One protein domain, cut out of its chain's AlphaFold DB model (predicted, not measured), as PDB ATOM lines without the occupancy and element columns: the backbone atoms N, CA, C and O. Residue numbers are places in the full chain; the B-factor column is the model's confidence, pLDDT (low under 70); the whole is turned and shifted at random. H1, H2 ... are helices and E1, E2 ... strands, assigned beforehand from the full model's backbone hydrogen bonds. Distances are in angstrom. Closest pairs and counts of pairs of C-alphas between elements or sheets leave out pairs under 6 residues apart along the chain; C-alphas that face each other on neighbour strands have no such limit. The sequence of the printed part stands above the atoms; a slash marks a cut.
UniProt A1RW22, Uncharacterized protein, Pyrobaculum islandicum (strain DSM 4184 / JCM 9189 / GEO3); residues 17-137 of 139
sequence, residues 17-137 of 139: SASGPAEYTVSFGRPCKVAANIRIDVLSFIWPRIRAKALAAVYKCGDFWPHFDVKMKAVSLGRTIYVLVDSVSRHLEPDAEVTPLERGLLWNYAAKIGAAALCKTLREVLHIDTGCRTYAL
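AT A GLANCE: This is residues 17 to 137 of the 139 residues of an uncharacterized protein of Pyrobaculum islandicum (strain DSM 4184 / JCM 9189 / GEO3) (UniProt A1RW22). A single twisted sheet of six strands curls round one long helix, H1, which sits in the hollow of the sheet like a rod in a half-open hand. The two edges of the sheet, E1 and E6, do not close up into a barrel, and the loop of residues 92 to 104 lies at one end of the model. The printed part has 121 residues, with five strands, E1 to E5, then H1, then E6 along the chain. The sheet is mixed, in the order E1, E2, E3, E4, E5, E6, and the class is mixed, helices and strands. The whole is compact, with a radius of gyration of the C-alphas of 13.9 A and spans of 40 by 30 by 27 A.

IN THESE COORDINATES: E1, residues 22 to 28, begins at C-alpha 22 (-16.613, -11.331, 48.916). E2, residues 34 to 46, is 32.3 A long and bends by 70 degrees at residue 41. E3, residues 49 to 60, is 33.0 A long and bends by 55 degrees at residue 53. E4, residues 63 to 77, is 36.3 A long and bends by 94 degrees at residue 66. E5, residues 80 to 91, is 31.4 A long and bends by 55 degrees at residue 87. H1, residues 105 to 126, is 31.5 A long and begins at C-alpha 105 (-13.182, -33.509, 30.344). E6, residues 131 to 136, ends at C-alpha 136 (-14.409, -34.096, 43.279).

HOW THE PARTS SIT: E1 to E5 form a meander, each strand the antiparallel neighbour of the one before, and each successive pair is a hairpin. N 26 and O 36 of E1 and E2 are 2.8 A apart, within hydrogen-bond range, as are N 39 and O 55 of E2 and E3, 2.8 A, N 56 and O 70 of E3 and E4, 2.9 A, and N 71 and O 87 of E4 and E5, 2.9 A. E5 and E6 are parallel at 42 degrees, with N 83 and O 133 at 2.9 A. E5, H1 and E6 make a strand-helix-strand unit, two parallel neighbour strands with a helix between, whose crossover is right-handed. H1 is on the sheet, on one face, in two layers, and the sheet curls round it. Its closest C-alphas to E3 are those of Gly 114 and Ala 56, 5.6 A apart, and to E1 those of Ala 117 and Val 26, 5.8 A apart. The edge strands E1 and E6 are apart. In H1 every O i to N i+4 pair is within hydrogen-bond range.

THE WHOLE: The two C-alphas farthest apart are those of Gly 78 and Asp 95, 41.6 A. The printed part has no cut. The link from E5 to H1 is long, with 13 residues; the others are tight. Residues 89 to 90 of E5 pair with residues 99 to 100, antiparallel. The mean pLDDT of the printed part is 83.7, and residues 17 to 21, 47, 126, 128 to 130 and 134 to 137 are under 70.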
ATOM      1  N   SER A  17     -16.391 -14.152  61.188       42.69
ATOM      2  CA  SER A  17     -17.534 -14.298  60.292       42.69
ATOM      3  C   SER A  17     -17.615 -13.066  59.395       42.69
ATOM      4  O   SER A  17     -18.105 -12.013  59.800       42.69
ATOM      5  N   ALA A  18     -17.130 -13.183  58.164       51.09
ATOM      6  CA  ALA A  18     -17.439 -12.198  57.140       51.09
ATOM      7  C   ALA A  18     -18.842 -12.511  56.603       51.09
ATOM      8  O   ALA A  18     -19.033 -13.486  55.875       51.09
ATOM      9  N   SER A  19     -19.843 -11.730  57.006       39.31
ATOM     10  CA  SER A  19     -21.184 -11.803  56.428       39.31
ATOM     11  C   SER A  19     -21.263 -10.881  55.208       39.31
ATOM     12  O   SER A  19     -21.366  -9.665  55.357       39.31
ATOM     13  N   GLY A  20     -21.201 -11.455  54.007       45.22
ATOM     14  CA  GLY A  20     -21.367 -10.748  52.730       45.22
ATOM     15  C   GLY A  20     -20.574 -11.419  51.600       45.22
ATOM     16  O   GLY A  20     -19.511 -11.975  51.879       45.22
ATOM     17  N   PRO A  21     -21.063 -11.404  50.343       57.44
ATOM     18  CA  PRO A  21     -20.351 -12.011  49.225       57.44
ATOM     19  C   PRO A  21     -19.054 -11.242  48.964       57.44
ATOM     20  O   PRO A  21     -19.075 -10.108  48.492       57.44
ATOM     21  N   ALA A  22     -17.919 -11.856  49.287       70.06
ATOM     22  CA  ALA A  22     -16.613 -11.331  48.916       70.06
ATOM     23  C   ALA A  22     -16.210 -11.914  47.557       70.06
ATOM     24  O   ALA A  22     -16.219 -13.140  47.387       70.06
ATOM     25  N   GLU A  23     -15.880 -11.042  46.603       80.19
ATOM     26  CA  GLU A  23     -15.494 -11.417  45.243       80.19
ATOM     27  C   GLU A  23     -13.987 -11.263  45.020       80.19
ATOM     28  O   GLU A  23     -13.398 -10.233  45.340       80.19
ATOM     29  N   TYR A  24     -13.360 -12.293  44.451       84.50
ATOM     30  CA  TYR A  24     -11.923 -12.341  44.189       84.50
ATOM     31  C   TYR A  24     -11.653 -12.855  42.781       84.50
ATOM     32  O   TYR A  24     -12.139 -13.919  42.403       84.50
ATOM     33  N   THR A  25     -10.816 -12.155  42.019       87.31
ATOM     34  CA  THR A  25     -10.385 -12.617  40.695       87.31
ATOM     35  C   THR A  25      -9.038 -13.318  40.789       87.31
ATOM     36  O   THR A  25      -8.034 -12.734  41.193       87.31
ATOM     37  N   VAL A  26      -8.992 -14.574  40.348       86.44
ATOM     38  CA  VAL A  26      -7.768 -15.372  40.268       86.44
ATOM     39  C   VAL A  26      -7.432 -15.656  38.810       86.44
ATOM     40  O   VAL A  26      -8.248 -16.207  38.082       86.44
ATOM     41  N   SER A  27      -6.213 -15.327  38.384       87.88
ATOM     42  CA  SER A  27      -5.722 -15.575  37.024       87.88
ATOM     43  C   SER A  27      -4.661 -16.678  36.964       87.88
ATOM     44  O   SER A  27      -3.845 -16.846  37.876       87.88
ATOM     45  N   PHE A  28      -4.660 -17.422  35.855       83.62
ATOM     46  CA  PHE A  28      -3.755 -18.535  35.571       83.62
ATOM     47  C   PHE A  28      -3.078 -18.378  34.197       83.62
ATOM     48  O   PHE A  28      -3.716 -18.052  33.192       83.62
ATOM     49  N   GLY A  29      -1.774 -18.683  34.148       83.31
ATOM     50  CA  GLY A  29      -0.925 -18.564  32.954       83.31
ATOM     51  C   GLY A  29      -0.259 -17.189  32.795       83.31
ATOM     52  O   GLY A  29      -0.724 -16.191  33.342       83.31
ATOM     53  N   ARG A  30       0.860 -17.141  32.055       83.19
ATOM     54  CA  ARG A  30       1.540 -15.897  31.644       83.19
ATOM     55  C   ARG A  30       1.816 -15.937  30.126       83.19
ATOM     56  O   ARG A  30       2.569 -16.819  29.715       83.19
ATOM     57  N   PRO A  31       1.224 -15.046  29.300       86.62
ATOM     58  CA  PRO A  31       0.128 -14.123  29.641       86.62
ATOM     59  C   PRO A  31      -1.122 -14.877  30.139       86.62
ATOM     60  O   PRO A  31      -1.205 -16.097  29.992       86.62
ATOM     61  N   CYS A  32      -2.062 -14.164  30.768       85.06
ATOM     62  CA  CYS A  32      -3.295 -14.739  31.326       85.06
ATOM     63  C   CYS A  32      -4.017 -15.590  30.272       85.06
ATOM     64  O   CYS A  32      -4.302 -15.100  29.180       85.06
ATOM     65  N   LYS A  33      -4.308 -16.857  30.594       86.69
ATOM     66  CA  LYS A  33      -5.066 -17.768  29.716       86.69
ATOM     67  C   LYS A  33      -6.465 -18.047  30.252       86.69
ATOM     68  O   LYS A  33      -7.418 -18.078  29.481       86.69
ATOM     69  N   VAL A  34      -6.582 -18.241  31.563       89.88
ATOM     70  CA  VAL A  34      -7.841 -18.547  32.253       89.88
ATOM     71  C   VAL A  34      -7.926 -17.723  33.527       89.88
ATOM     72  O   VAL A  34      -6.916 -17.547  34.209       89.88
ATOM     73  N   ALA A  35      -9.116 -17.245  33.856       88.81
ATOM     74  CA  ALA A  35      -9.403 -16.569  35.106       88.81
ATOM     75  C   ALA A  35     -10.643 -17.171  35.773       88.81
ATOM     76  O   ALA A  35     -11.462 -17.830  35.131       88.81
ATOM     77  N   ALA A  36     -10.738 -16.983  37.083       91.38
ATOM     78  CA  ALA A  36     -11.860 -17.408  37.892       91.38
ATOM     79  C   ALA A  36     -12.267 -16.272  38.832       91.38
ATOM     80  O   ALA A  36     -11.440 -15.809  39.618       91.38
ATOM     81  N   ASN A  37     -13.528 -15.854  38.767       92.12
ATOM     82  CA  ASN A  37     -14.115 -14.946  39.748       92.12
ATOM     83  C   ASN A  37     -14.767 -15.782  40.844       92.12
ATOM     84  O   ASN A  37     -15.738 -16.489  40.589       92.12
ATOM     85  N   ILE A  38     -14.196 -15.736  42.043       91.69
ATOM     86  CA  ILE A  38     -14.648 -16.462  43.225       91.69
ATOM     87  C   ILE A  38     -15.542 -15.551  44.044       91.69
ATOM     88  O   ILE A  38     -15.060 -14.557  44.574       91.69
ATOM     89  N   ARG A  39     -16.801 -15.936  44.222       90.50
ATOM     90  CA  ARG A  39     -17.700 -15.356  45.214       90.50
ATOM     91  C   ARG A  39     -17.792 -16.290  46.411       90.50
ATOM     92  O   ARG A  39     -18.234 -17.432  46.276       90.50
ATOM     93  N   ILE A  40     -17.367 -15.826  47.581       88.81
ATOM     94  CA  ILE A  40     -17.504 -16.576  48.832       88.81
ATOM     95  C   ILE A  40     -18.851 -16.222  49.458       88.81
ATOM     96  O   ILE A  40     -19.024 -15.123  49.974       88.81
ATOM     97  N   ASP A  41     -19.799 -17.155  49.407       86.56
ATOM     98  CA  ASP A  41     -21.154 -16.966  49.940       86.56
ATOM     99  C   ASP A  41     -21.196 -17.136  51.464       86.56
ATOM    100  O   ASP A  41     -21.985 -16.499  52.157       86.56
ATOM    101  N   VAL A  42     -20.363 -18.035  51.994       84.94
ATOM    102  CA  VAL A  42     -20.252 -18.303  53.430       84.94
ATOM    103  C   VAL A  42     -18.790 -18.532  53.760       84.94
ATOM    104  O   VAL A  42     -18.153 -19.362  53.113       84.94
ATOM    105  N   LEU A  43     -18.285 -17.867  54.797       85.12
ATOM    106  CA  LEU A  43     -16.979 -18.132  55.391       85.12
ATOM    107  C   LEU A  43     -17.117 -18.157  56.911       85.12
ATOM    108  O   LEU A  43     -17.545 -17.178  57.515       85.12
ATOM    109  N   SER A  44     -16.753 -19.279  57.524       83.12
ATOM    110  CA  SER A  44     -16.632 -19.393  58.974       83.12
ATOM    111  C   SER A  44     -15.228 -19.852  59.330       83.12
ATOM    112  O   SER A  44     -14.768 -20.885  58.826       83.12
ATOM    113  N   PHE A  45     -14.585 -19.123  60.232       79.12
ATOM    114  CA  PHE A  45     -13.252 -19.430  60.715       79.12
ATOM    115  C   PHE A  45     -13.251 -19.550  62.238       79.12
ATOM    116  O   PHE A  45     -13.547 -18.589  62.935       79.12
ATOM    117  N   ILE A  46     -12.930 -20.746  62.734       78.75
ATOM    118  CA  ILE A  46     -12.661 -21.032  64.145       78.75
ATOM    119  C   ILE A  46     -11.428 -21.920  64.149       78.75
ATOM    120  O   ILE A  46     -11.550 -23.123  63.921       78.75
ATOM    121  N   TRP A  47     -10.238 -21.347  64.328       68.75
ATOM    122  CA  TRP A  47      -8.987 -22.099  64.210       68.75
ATOM    123  C   TRP A  47      -9.015 -23.406  65.033       68.75
ATOM    124  O   TRP A  47      -9.424 -23.390  66.192       68.75
ATOM    125  N   PRO A  48      -8.626 -24.568  64.462       71.50
ATOM    126  CA  PRO A  48      -8.056 -24.803  63.127       71.50
ATOM    127  C   PRO A  48      -9.093 -25.148  62.039       71.50
ATOM    128  O   PRO A  48      -8.743 -25.689  60.990       71.50
ATOM    129  N   ARG A  49     -10.382 -24.913  62.290       80.88
ATOM    130  CA  ARG A  49     -11.512 -25.241  61.414       80.88
ATOM    131  C   ARG A  49     -11.918 -24.041  60.555       80.88
ATOM    132  O   ARG A  49     -12.334 -22.997  61.040       80.88
ATOM    133  N   ILE A  50     -11.877 -24.247  59.252       82.19
ATOM    134  CA  ILE A  50     -12.340 -23.341  58.211       82.19
ATOM    135  C   ILE A  50     -13.503 -24.044  57.532       82.19
ATOM    136  O   ILE A  50     -13.412 -25.237  57.227       82.19
ATOM    137  N   ARG A  51     -14.583 -23.317  57.265       87.38
ATOM    138  CA  ARG A  51     -15.622 -23.751  56.333       87.38
ATOM    139  C   ARG A  51     -15.934 -22.618  55.381       87.38
ATOM    140  O   ARG A  51     -16.173 -21.499  55.826       87.38
ATOM    141  N   ALA A  52     -15.963 -22.921  54.092       88.38
ATOM    142  CA  ALA A  52     -16.380 -21.973  53.075       88.38
ATOM    143  C   ALA A  52     -17.382 -22.608  52.111       88.38
ATOM    144  O   ALA A  52     -17.267 -23.790  51.782       88.38
ATOM    145  N   LYS A  53     -18.346 -21.820  51.642       91.44
ATOM    146  CA  LYS A  53     -19.145 -22.115  50.448       91.44
ATOM    147  C   LYS A  53     -18.847 -21.034  49.426       91.44
ATOM    148  O   LYS A  53     -18.850 -19.856  49.779       91.44
ATOM    149  N   ALA A  54     -18.572 -21.435  48.195       92.44
ATOM    150  CA  ALA A  54     -18.197 -20.507  47.146       92.44
ATOM    151  C   ALA A  54     -18.763 -20.917  45.788       92.44
ATOM    152  O   ALA A  54     -18.940 -22.103  45.494       92.44
ATOM    153  N   LEU A  55     -18.984 -19.909  44.954       94.12
ATOM    154  CA  LEU A  55     -19.271 -20.032  43.535       94.12
ATOM    155  C   LEU A  55     -18.099 -19.434  42.757       94.12
ATOM    156  O   LEU A  55     -17.647 -18.337  43.073       94.12
ATOM    157  N   ALA A  56     -17.605 -20.148  41.752       94.25
ATOM    158  CA  ALA A  56     -16.558 -19.655  40.869       94.25
ATOM    159  C   ALA A  56     -17.048 -19.580  39.427       94.25
ATOM    160  O   ALA A  56     -17.394 -20.614  38.867       94.25
ATOM    161  N   ALA A  57     -16.990 -18.402  38.812       94.88
ATOM    162  CA  ALA A  57     -17.156 -18.254  37.370       94.88
ATOM    163  C   ALA A  57     -15.787 -18.406  36.692       94.88
ATOM    164  O   ALA A  57     -14.925 -17.543  36.848       94.88
ATOM    165  N   VAL A  58     -15.565 -19.509  35.971       94.06
ATOM    166  CA  VAL A  58     -14.313 -19.851  35.277       94.06
ATOM    167  C   VAL A  58     -14.419 -19.523  33.791       94.06
ATOM    168  O   VAL A  58     -15.232 -20.111  33.080       94.06
ATOM    169  N   TYR A  59     -13.549 -18.641  33.306       93.44
ATOM    170  CA  TYR A  59     -13.600 -18.096  31.950       93.44
ATOM    171  C   TYR A  59     -12.207 -17.928  31.336       93.44
ATOM    172  O   TYR A  59     -11.176 -17.966  32.016       93.44
ATOM    173  N   LYS A  60     -12.154 -17.766  30.015       92.69
ATOM    174  CA  LYS A  60     -10.905 -17.512  29.290       92.69
ATOM    175  C   LYS A  60     -10.519 -16.042  29.459       92.69
ATOM    176  O   LYS A  60     -11.360 -15.163  29.340       92.69
ATOM    177  N   CYS A  61      -9.246 -15.736  29.710       86.62
ATOM    178  CA  CYS A  61      -8.855 -14.330  29.849       86.62
ATOM    179  C   CYS A  61      -9.134 -13.559  28.550       86.62
ATOM    180  O   CYS A  61      -8.789 -14.030  27.466       86.62
ATOM    181  N   GLY A  62      -9.741 -12.380  28.683       86.50
ATOM    182  CA  GLY A  62     -10.220 -11.567  27.561       86.50
ATOM    183  C   GLY A  62     -11.702 -11.766  27.236       86.50
ATOM    184  O   GLY A  62     -12.312 -10.836  26.727       86.50
ATOM    185  N   ASP A  63     -12.293 -12.904  27.617       87.81
ATOM    186  CA  ASP A  63     -13.675 -13.270  27.292       87.81
ATOM    187  C   ASP A  63     -14.398 -13.760  28.563       87.81
ATOM    188  O   ASP A  63     -14.177 -14.885  29.010       87.81
ATOM    189  N   PHE A  64     -15.254 -12.935  29.181       85.44
ATOM    190  CA  PHE A  64     -16.013 -13.367  30.372       85.44
ATOM    191  C   PHE A  64     -17.146 -14.347  30.031       85.44
ATOM    192  O   PHE A  64     -17.479 -15.208  30.838       85.44
ATOM    193  N   TRP A  65     -17.717 -14.234  28.831       86.00
ATOM    194  CA  TRP A  65     -18.735 -15.137  28.307       86.00
ATOM    195  C   TRP A  65     -18.201 -15.855  27.066       86.00
ATOM    196  O   TRP A  65     -17.545 -15.213  26.242       86.00
ATOM    197  N   PRO A  66     -18.486 -17.154  26.887       89.75
ATOM    198  CA  PRO A  66     -19.134 -18.068  27.834       89.75
ATOM    199  C   PRO A  66     -18.218 -18.439  29.022       89.75
ATOM    200  O   PRO A  66     -16.996 -18.469  28.872       89.75
ATOM    201  N   HIS A  67     -18.799 -18.812  30.168       94.38
ATOM    202  CA  HIS A  67     -18.052 -19.320  31.329       94.38
ATOM    203  C   HIS A  67     -18.668 -20.562  31.977       94.38
ATOM    204  O   HIS A  67     -19.741 -21.039  31.594       94.38
ATOM    205  N   PHE A  68     -17.947 -21.109  32.957       95.75
ATOM    206  CA  PHE A  68     -18.386 -22.235  33.770       95.75
ATOM    207  C   PHE A  68     -18.581 -21.828  35.227       95.75
ATOM    208  O   PHE A  68     -17.645 -21.352  35.863       95.75
ATOM    209  N   ASP A  69     -19.770 -22.081  35.753       95.00
ATOM    210  CA  ASP A  69     -20.119 -21.897  37.153       95.00
ATOM    211  C   ASP A  69     -19.752 -23.146  37.952       95.00
ATOM    212  O   ASP A  69     -20.317 -24.220  37.751       95.00
ATOM    213  N   VAL A  70     -18.808 -23.016  38.879       95.56
ATOM    214  CA  VAL A  70     -18.317 -24.108  39.725       95.56
ATOM    215  C   VAL A  70     -18.752 -23.850  41.164       95.56
ATOM    216  O   VAL A  70     -18.243 -22.943  41.826       95.56
ATOM    217  N   LYS A  71     -19.690 -24.658  41.668       94.81
ATOM    218  CA  LYS A  71     -20.137 -24.606  43.068       94.81
ATOM    219  C   LYS A  71     -19.253 -25.496  43.921       94.81
ATOM    220  O   LYS A  71     -19.027 -26.659  43.586       94.81
ATOM    221  N   MET A  72     -18.740 -24.947  45.015       93.94
ATOM    222  CA  MET A  72     -17.738 -25.612  45.838       93.94
ATOM    223  C   MET A  72     -17.953 -25.361  47.322       93.94
ATOM    224  O   MET A  72     -18.472 -24.326  47.749       93.94
ATOM    225  N   LYS A  73     -17.449 -26.298  48.122       91.50
ATOM    226  CA  LYS A  73     -17.283 -26.145  49.562       91.50
ATOM    227  C   LYS A  73     -15.827 -26.371  49.928       91.50
ATOM    228  O   LYS A  73     -15.179 -27.241  49.359       91.50
ATOM    229  N   ALA A  74     -15.320 -25.636  50.903       88.88
ATOM    230  CA  ALA A  74     -14.022 -25.908  51.498       88.88
ATOM    231  C   ALA A  74     -14.184 -26.225  52.980       88.88
ATOM    232  O   ALA A  74     -14.975 -25.581  53.671       88.88
ATOM    233  N   VAL A  75     -13.427 -27.200  53.469       88.31
ATOM    234  CA  VAL A  75     -13.311 -27.527  54.892       88.31
ATOM    235  C   VAL A  75     -11.845 -27.715  55.248       88.31
ATOM    236  O   VAL A  75     -11.107 -28.289  54.456       88.31
ATOM    237  N   SER A  76     -11.393 -27.268  56.416       83.38
ATOM    238  CA  SER A  76     -10.046 -27.619  56.886       83.38
ATOM    239  C   SER A  76     -10.060 -28.759  57.896       83.38
ATOM    240  O   SER A  76     -10.954 -28.875  58.739       83.38
ATOM    241  N   LEU A  77      -9.021 -29.586  57.820       77.69
ATOM    242  CA  LEU A  77      -8.678 -30.573  58.834       77.69
ATOM    243  C   LEU A  77      -7.200 -30.382  59.191       77.69
ATOM    244  O   LEU A  77      -6.313 -30.643  58.378       77.69
ATOM    245  N   GLY A  78      -6.937 -29.875  60.396       75.94
ATOM    246  CA  GLY A  78      -5.588 -29.499  60.819       75.94
ATOM    247  C   GLY A  78      -5.000 -28.405  59.924       75.94
ATOM    248  O   GLY A  78      -5.603 -27.353  59.743       75.94
ATOM    249  N   ARG A  79      -3.827 -28.670  59.341       76.69
ATOM    250  CA  ARG A  79      -3.091 -27.750  58.455       76.69
ATOM    251  C   ARG A  79      -3.361 -28.007  56.969       76.69
ATOM    252  O   ARG A  79      -2.459 -27.896  56.137       76.69
ATOM    253  N   THR A  80      -4.560 -28.453  56.611       81.38
ATOM    254  CA  THR A  80      -4.907 -28.730  55.212       81.38
ATOM    255  C   THR A  80      -6.329 -28.296  54.905       81.38
ATOM    256  O   THR A  80      -7.253 -28.633  55.645       81.38
ATOM    257  N   ILE A  81      -6.496 -27.571  53.799       83.81
ATOM    258  CA  ILE A  81      -7.790 -27.184  53.235       83.81
ATOM    259  C   ILE A  81      -8.203 -28.238  52.209       83.81
ATOM    260  O   ILE A  81      -7.452 -28.564  51.292       83.81
ATOM    261  N   TYR A  82      -9.408 -28.761  52.365       85.75
ATOM    262  CA  TYR A  82     -10.045 -29.722  51.480       85.75
ATOM    263  C   TYR A  82     -11.143 -29.002  50.711       85.75
ATOM    264  O   TYR A  82     -12.108 -28.537  51.314       85.75
ATOM    265  N   VAL A  83     -11.000 -28.909  49.393       88.81
ATOM    266  CA  VAL A  83     -12.024 -28.336  48.513       88.81
ATOM    267  C   VAL A  83     -12.818 -29.462  47.869       88.81
ATOM    268  O   VAL A  83     -12.237 -30.342  47.237       88.81
ATOM    269  N   LEU A  84     -14.134 -29.413  48.031       90.50
ATOM    270  CA  LEU A  84     -15.126 -30.290  47.430       90.50
ATOM    271  C   LEU A  84     -15.863 -29.527  46.334       90.50
ATOM    272  O   LEU A  84     -16.454 -28.480  46.599       90.50
ATOM    273  N   VAL A  85     -15.835 -30.051  45.112       89.88
ATOM    274  CA  VAL A  85     -16.628 -29.514  43.996       89.88
ATOM    275  C   VAL A  85     -17.983 -30.216  43.978       89.88
ATOM    276  O   VAL A  85     -18.032 -31.434  43.811       89.88
ATOM    277  N   ASP A  86     -19.059 -29.449  44.166       90.25
ATOM    278  CA  ASP A  86     -20.435 -29.955  44.200       90.25
ATOM    279  C   ASP A  86     -21.000 -30.113  42.782       90.25
ATOM    280  O   ASP A  86     -21.550 -31.154  42.436       90.25
ATOM    281  N   SER A  87     -20.877 -29.074  41.952       93.25
ATOM    282  CA  SER A  87     -21.422 -29.066  40.594       93.25
ATOM    283  C   SER A  87     -20.649 -28.121  39.686       93.25
ATOM    284  O   SER A  87     -20.095 -27.117  40.142       93.25
ATOM    285  N   VAL A  88     -20.691 -28.405  38.386       94.25
ATOM    286  CA  VAL A  88     -20.233 -27.495  37.336       94.25
ATOM    287  C   VAL A  88     -21.378 -27.289  36.362       94.25
ATOM    288  O   VAL A  88     -21.991 -28.258  35.915       94.25
ATOM    289  N   SER A  89     -21.631 -26.039  36.010       95.44
ATOM    290  CA  SER A  89     -22.609 -25.662  35.002       95.44
ATOM    291  C   SER A  89     -21.980 -24.727  33.977       95.44
ATOM    292  O   SER A  89     -20.964 -24.092  34.239       95.44
ATOM    293  N   ARG A  90     -22.562 -24.656  32.786       93.44
ATOM    294  CA  ARG A  90     -22.173 -23.744  31.716       93.44
ATOM    295  C   ARG A  90     -23.168 -22.599  31.645       93.44
ATOM    296  O   ARG A  90     -24.375 -22.827  31.663       93.44
ATOM    297  N   HIS A  91     -22.642 -21.396  31.486       92.19
ATOM    298  CA  HIS A  91     -23.421 -20.183  31.345       92.19
ATOM    299  C   HIS A  91     -22.887 -19.428  30.118       92.19
ATOM    300  O   HIS A  91     -21.688 -19.169  29.988       92.19
ATOM    301  N   LEU A  92     -23.758 -19.239  29.125       88.88
ATOM    302  CA  LEU A  92     -23.358 -18.830  27.776       88.88
ATOM    303  C   LEU A  92     -23.293 -17.315  27.604       88.88
ATOM    304  O   LEU A  92     -22.363 -16.828  26.969       88.88
ATOM    305  N   GLU A  93     -24.266 -16.606  28.166       87.88
ATOM    306  CA  GLU A  93     -24.517 -15.173  28.002       87.88
ATOM    307  C   GLU A  93     -25.204 -14.643  29.274       87.88
ATOM    308  O   GLU A  93     -25.747 -15.462  30.010       87.88
ATOM    309  N   PRO A  94     -25.229 -13.319  29.534       82.19
ATOM    310  CA  PRO A  94     -25.716 -12.745  30.796       82.19
ATOM    311  C   PRO A  94     -27.102 -13.208  31.267       82.19
ATOM    312  O   PRO A  94     -27.303 -13.370  32.468       82.19
ATOM    313  N   ASP A  95     -28.031 -13.414  30.333       84.81
ATOM    314  CA  ASP A  95     -29.427 -13.774  30.617       84.81
ATOM    315  C   ASP A  95     -29.738 -15.243  30.272       84.81
ATOM    316  O   ASP A  95     -30.902 -15.651  30.229       84.81
ATOM    317  N   ALA A  96     -28.714 -16.050  29.977       83.75
ATOM    318  CA  ALA A  96     -28.905 -17.438  29.586       83.75
ATOM    319  C   ALA A  96     -29.173 -18.336  30.802       83.75
ATOM    320  O   ALA A  96     -28.621 -18.160  31.887       83.75
ATOM    321  N   GLU A  97     -29.986 -19.372  30.605       85.69
ATOM    322  CA  GLU A  97     -30.199 -20.373  31.645       85.69
ATOM    323  C   GLU A  97     -28.916 -21.184  31.899       85.69
ATOM    324  O   GLU A  97     -28.227 -21.643  30.979       85.69
ATOM    325  N   VAL A  98     -28.597 -21.375  33.178       89.00
ATOM    326  CA  VAL A  98     -27.420 -22.125  33.617       89.00
ATOM    327  C   VAL A  98     -27.633 -23.615  33.347       89.00
ATOM    328  O   VAL A  98     -28.460 -24.263  33.985       89.00
ATOM    329  N   THR A  99     -26.843 -24.187  32.437       92.25
ATOM    330  CA  THR A  99     -26.973 -25.594  32.025       92.25
ATOM    331  C   THR A  99     -25.991 -26.483  32.797       92.25
ATOM    332  O   THR A  99     -24.781 -26.284  32.660       92.25
ATOM    333  N   PRO A 100     -26.436 -27.474  33.592       92.81
ATOM    334  CA  PRO A 100     -25.534 -28.405  34.275       92.81
ATOM    335  C   PRO A 100     -24.647 -29.176  33.289       92.81
ATOM    336  O   PRO A 100     -25.113 -29.608  32.236       92.81
ATOM    337  N   LEU A 101     -23.370 -29.366  33.628       90.69
ATOM    338  CA  LEU A 101     -22.471 -30.223  32.859       90.69
ATOM    339  C   LEU A 101     -22.426 -31.630  33.449       90.69
ATOM    340  O   LEU A 101     -22.200 -31.803  34.647       90.69
ATOM    341  N   GLU A 102     -22.532 -32.631  32.580       90.38
ATOM    342  CA  GLU A 102     -22.192 -34.008  32.929       90.38
ATOM    343  C   GLU A 102     -20.691 -34.149  33.206       90.38
ATOM    344  O   GLU A 102     -19.851 -33.406  32.679       90.38
ATOM    345  N   ARG A 103     -20.334 -35.138  34.030       83.00
ATOM    346  CA  ARG A 103     -18.935 -35.432  34.334       83.00
ATOM    347  C   ARG A 103     -18.196 -35.847  33.068       83.00
ATOM    348  O   ARG A 103     -18.482 -36.864  32.450       83.00
ATOM    349  N   GLY A 104     -17.182 -35.070  32.722       86.44
ATOM    350  CA  GLY A 104     -16.356 -35.281  31.543       86.44
ATOM    351  C   GLY A 104     -15.117 -34.398  31.571       86.44
ATOM    352  O   GLY A 104     -14.773 -33.809  32.597       86.44
ATOM    353  N   LEU A 105     -14.424 -34.287  30.439       87.44
ATOM    354  CA  LEU A 105     -13.182 -33.509  30.344       87.44
ATOM    355  C   LEU A 105     -13.385 -32.033  30.710       87.44
ATOM    356  O   LEU A 105     -12.606 -31.490  31.491       87.44
ATOM    357  N   LEU A 106     -14.448 -31.407  30.194       87.81
ATOM    358  CA  LEU A 106     -14.763 -30.002  30.474       87.81
ATOM    359  C   LEU A 106     -15.137 -29.780  31.941       87.81
ATOM    360  O   LEU A 106     -14.615 -28.859  32.566       87.81
ATOM    361  N   TRP A 107     -15.964 -30.664  32.503       91.56
ATOM    362  CA  TRP A 107     -16.313 -30.641  33.923       91.56
ATOM    363  C   TRP A 107     -15.057 -30.729  34.793       91.56
ATOM    364  O   TRP A 107     -14.818 -29.866  35.630       91.56
ATOM    365  N   ASN A 108     -14.198 -31.721  34.532       86.56
ATOM    366  CA  ASN A 108     -12.965 -31.943  35.290       86.56
ATOM    367  C   ASN A 108     -12.002 -30.762  35.177       86.56
ATOM    368  O   ASN A 108     -11.311 -30.425  36.138       86.56
ATOM    369  N   TYR A 109     -11.937 -30.141  34.003       89.19
ATOM    370  CA  TYR A 109     -11.113 -28.968  33.772       89.19
ATOM    371  C   TYR A 109     -11.604 -27.763  34.582       89.19
ATOM    372  O   TYR A 109     -10.838 -27.210  35.372       89.19
ATOM    373  N   ALA A 110     -12.883 -27.398  34.450       91.19
ATOM    374  CA  ALA A 110     -13.472 -26.280  35.182       91.19
ATOM    375  C   ALA A 110     -13.419 -26.507  36.701       91.19
ATOM    376  O   ALA A 110     -12.996 -25.617  37.436       91.19
ATOM    377  N   ALA A 111     -13.733 -27.722  37.163       90.00
ATOM    378  CA  ALA A 111     -13.638 -28.123  38.564       90.00
ATOM    379  C   ALA A 111     -12.224 -27.919  39.132       90.00
ATOM    380  O   ALA A 111     -12.070 -27.354  40.213       90.00
ATOM    381  N   LYS A 112     -11.177 -28.322  38.395       89.94
ATOM    382  CA  LYS A 112      -9.779 -28.123  38.815       89.94
ATOM    383  C   LYS A 112      -9.411 -26.647  38.920       89.94
ATOM    384  O   LYS A 112      -8.772 -26.257  39.895       89.94
ATOM    385  N   ILE A 113      -9.802 -25.836  37.937       89.62
ATOM    386  CA  ILE A 113      -9.512 -24.398  37.941       89.62
ATOM    387  C   ILE A 113     -10.256 -23.700  39.083       89.62
ATOM    388  O   ILE A 113      -9.629 -22.978  39.854       89.62
ATOM    389  N   GLY A 114     -11.559 -23.956  39.232       90.56
ATOM    390  CA  GLY A 114     -12.371 -23.397  40.311       90.56
ATOM    391  C   GLY A 114     -11.813 -23.767  41.685       90.56
ATOM    392  O   GLY A 114     -11.611 -22.892  42.524       90.56
ATOM    393  N   ALA A 115     -11.469 -25.041  41.894       89.69
ATOM    394  CA  ALA A 115     -10.933 -25.497  43.171       89.69
ATOM    395  C   ALA A 115      -9.558 -24.884  43.479       89.69
ATOM    396  O   ALA A 115      -9.319 -24.446  44.603       89.69
ATOM    397  N   ALA A 116      -8.671 -24.790  42.481       89.12
ATOM    398  CA  ALA A 116      -7.380 -24.119  42.632       89.12
ATOM    399  C   ALA A 116      -7.542 -22.623  42.948       89.12
ATOM    400  O   ALA A 116      -6.808 -22.087  43.780       89.12
ATOM    401  N   ALA A 117      -8.511 -21.960  42.315       89.88
ATOM    402  CA  ALA A 117      -8.815 -20.562  42.569       89.88
ATOM    403  C   ALA A 117      -9.346 -20.356  43.992       89.88
ATOM    404  O   ALA A 117      -8.790 -19.534  44.713       89.88
ATOM    405  N   LEU A 118     -10.302 -21.170  44.452       90.06
ATOM    406  CA  LEU A 118     -10.790 -21.114  45.834       90.06
ATOM    407  C   LEU A 118      -9.676 -21.381  46.855       90.06
ATOM    408  O   LEU A 118      -9.565 -20.660  47.842       90.06
ATOM    409  N   CYS A 119      -8.820 -22.381  46.616       88.00
ATOM    410  CA  CYS A 119      -7.652 -22.642  47.459       88.00
ATOM    411  C   CYS A 119      -6.757 -21.403  47.583       88.00
ATOM    412  O   CYS A 119      -6.337 -21.050  48.685       88.00
ATOM    413  N   LYS A 120      -6.447 -20.756  46.453       87.00
ATOM    414  CA  LYS A 120      -5.606 -19.560  46.428       87.00
ATOM    415  C   LYS A 120      -6.273 -18.407  47.176       87.00
ATOM    416  O   LYS A 120      -5.640 -17.830  48.051       87.00
ATOM    417  N   THR A 121      -7.554 -18.157  46.913       87.94
ATOM    418  CA  THR A 121      -8.335 -17.132  47.609       87.94
ATOM    419  C   THR A 121      -8.349 -17.363  49.118       87.94
ATOM    420  O   THR A 121      -8.049 -16.448  49.870       87.94
ATOM    421  N   LEU A 122      -8.629 -18.579  49.592       84.69
ATOM    422  CA  LEU A 122      -8.666 -18.859  51.033       84.69
ATOM    423  C   LEU A 122      -7.294 -18.707  51.700       84.69
ATOM    424  O   LEU A 122      -7.227 -18.228  52.830       84.69
ATOM    425  N   ARG A 123      -6.205 -19.079  51.017       79.69
ATOM    426  CA  ARG A 123      -4.840 -18.863  51.526       79.69
ATOM    427  C   ARG A 123      -4.491 -17.380  51.621       79.69
ATOM    428  O   ARG A 123      -3.856 -16.986  52.589       79.69
ATOM    429  N   GLU A 124      -4.902 -16.582  50.640       79.44
ATOM    430  CA  GLU A 124      -4.640 -15.138  50.611       79.44
ATOM    431  C   GLU A 124      -5.521 -14.366  51.602       79.44
ATOM    432  O   GLU A 124      -5.023 -13.456  52.250       79.44
ATOM    433  N   VAL A 125      -6.790 -14.753  51.773       75.12
ATOM    434  CA  VAL A 125      -7.740 -14.098  52.692       75.12
ATOM    435  C   VAL A 125      -7.460 -14.438  54.151       75.12
ATOM    436  O   VAL A 125      -7.528 -13.569  55.012       75.12
ATOM    437  N   LEU A 126      -7.183 -15.709  54.450       68.75
ATOM    438  CA  LEU A 126      -6.969 -16.150  55.829       68.75
ATOM    439  C   LEU A 126      -5.491 -16.106  56.237       68.75
ATOM    440  O   LEU A 126      -5.181 -16.349  57.398       68.75
ATOM    441  N   HIS A 127      -4.575 -15.843  55.297       71.88
ATOM    442  CA  HIS A 127      -3.123 -15.911  55.506       71.88
ATOM    443  C   HIS A 127      -2.645 -17.248  56.105       71.88
ATOM    444  O   HIS A 127      -1.626 -17.327  56.786       71.88
ATOM    445  N   ILE A 128      -3.384 -18.331  55.843       66.50
ATOM    446  CA  ILE A 128      -3.103 -19.649  56.409       66.50
ATOM    447  C   ILE A 128      -2.129 -20.390  55.491       66.50
ATOM    448  O   ILE A 128      -2.506 -20.869  54.414       66.50
ATOM    449  N   ASP A 129      -0.886 -20.549  55.943       65.94
ATOM    450  CA  ASP A 129       0.133 -21.284  55.198       65.94
ATOM    451  C   ASP A 129      -0.059 -22.803  55.343       65.94
ATOM    452  O   ASP A 129       0.499 -23.478  56.210       65.94
ATOM    453  N   THR A 130      -0.967 -23.344  54.528       67.75
ATOM    454  CA  THR A 130      -1.403 -24.745  54.574       67.75
ATOM    455  C   THR A 130      -1.452 -25.383  53.195       67.75
ATOM    456  O   THR A 130      -1.571 -24.712  52.166       67.75
ATOM    457  N   GLY A 131      -1.371 -26.716  53.169       70.25
ATOM    458  CA  GLY A 131      -1.609 -27.484  51.950       70.25
ATOM    459  C   GLY A 131      -3.076 -27.391  51.525       70.25
ATOM    460  O   GLY A 131      -3.967 -27.382  52.372       70.25
ATOM    461  N   CYS A 132      -3.343 -27.366  50.218       76.19
ATOM    462  CA  CYS A 132      -4.703 -27.478  49.692       76.19
ATOM    463  C   CYS A 132      -4.850 -28.768  48.886       76.19
ATOM    464  O   CYS A 132      -4.029 -29.054  48.013       76.19
ATOM    465  N   ARG A 133      -5.886 -29.553  49.183       76.62
ATOM    466  CA  ARG A 133      -6.237 -30.776  48.458       76.62
ATOM    467  C   ARG A 133      -7.622 -30.631  47.852       76.62
ATOM    468  O   ARG A 133      -8.567 -30.217  48.517       76.62
ATOM    469  N   THR A 134      -7.742 -31.000  46.586       69.81
ATOM    470  CA  THR A 134      -8.986 -30.897  45.825       69.81
ATOM    471  C   THR A 134      -9.582 -32.279  45.622       69.81
ATOM    472  O   THR A 134      -8.910 -33.167  45.095       69.81
ATOM    473  N   TYR A 135     -10.842 -32.442  45.998       66.19
ATOM    474  CA  TYR A 135     -11.623 -33.650  45.795       66.19
ATOM    475  C   TYR A 135     -12.850 -33.289  44.954       66.19
ATOM    476  O   TYR A 135     -13.579 -32.346  45.256       66.19
ATOM    477  N   ALA A 136     -13.085 -34.039  43.884       58.66
ATOM    478  CA  ALA A 136     -14.409 -34.096  43.279       58.66
ATOM    479  C   ALA A 136     -15.196 -35.159  44.053       58.66
ATOM    480  O   ALA A 136     -14.622 -36.206  44.364       58.66
ATOM    481  N   LEU A 137     -16.467 -34.908  44.386       49.28
ATOM    482  CA  LEU A 137     -17.337 -35.969  44.909       49.28
ATOM    483  C   LEU A 137     -17.236 -37.171  43.966       49.28
ATOM    484  O   LEU A 137     -17.307 -36.979  42.762       49.28
TER     485      LEU A 137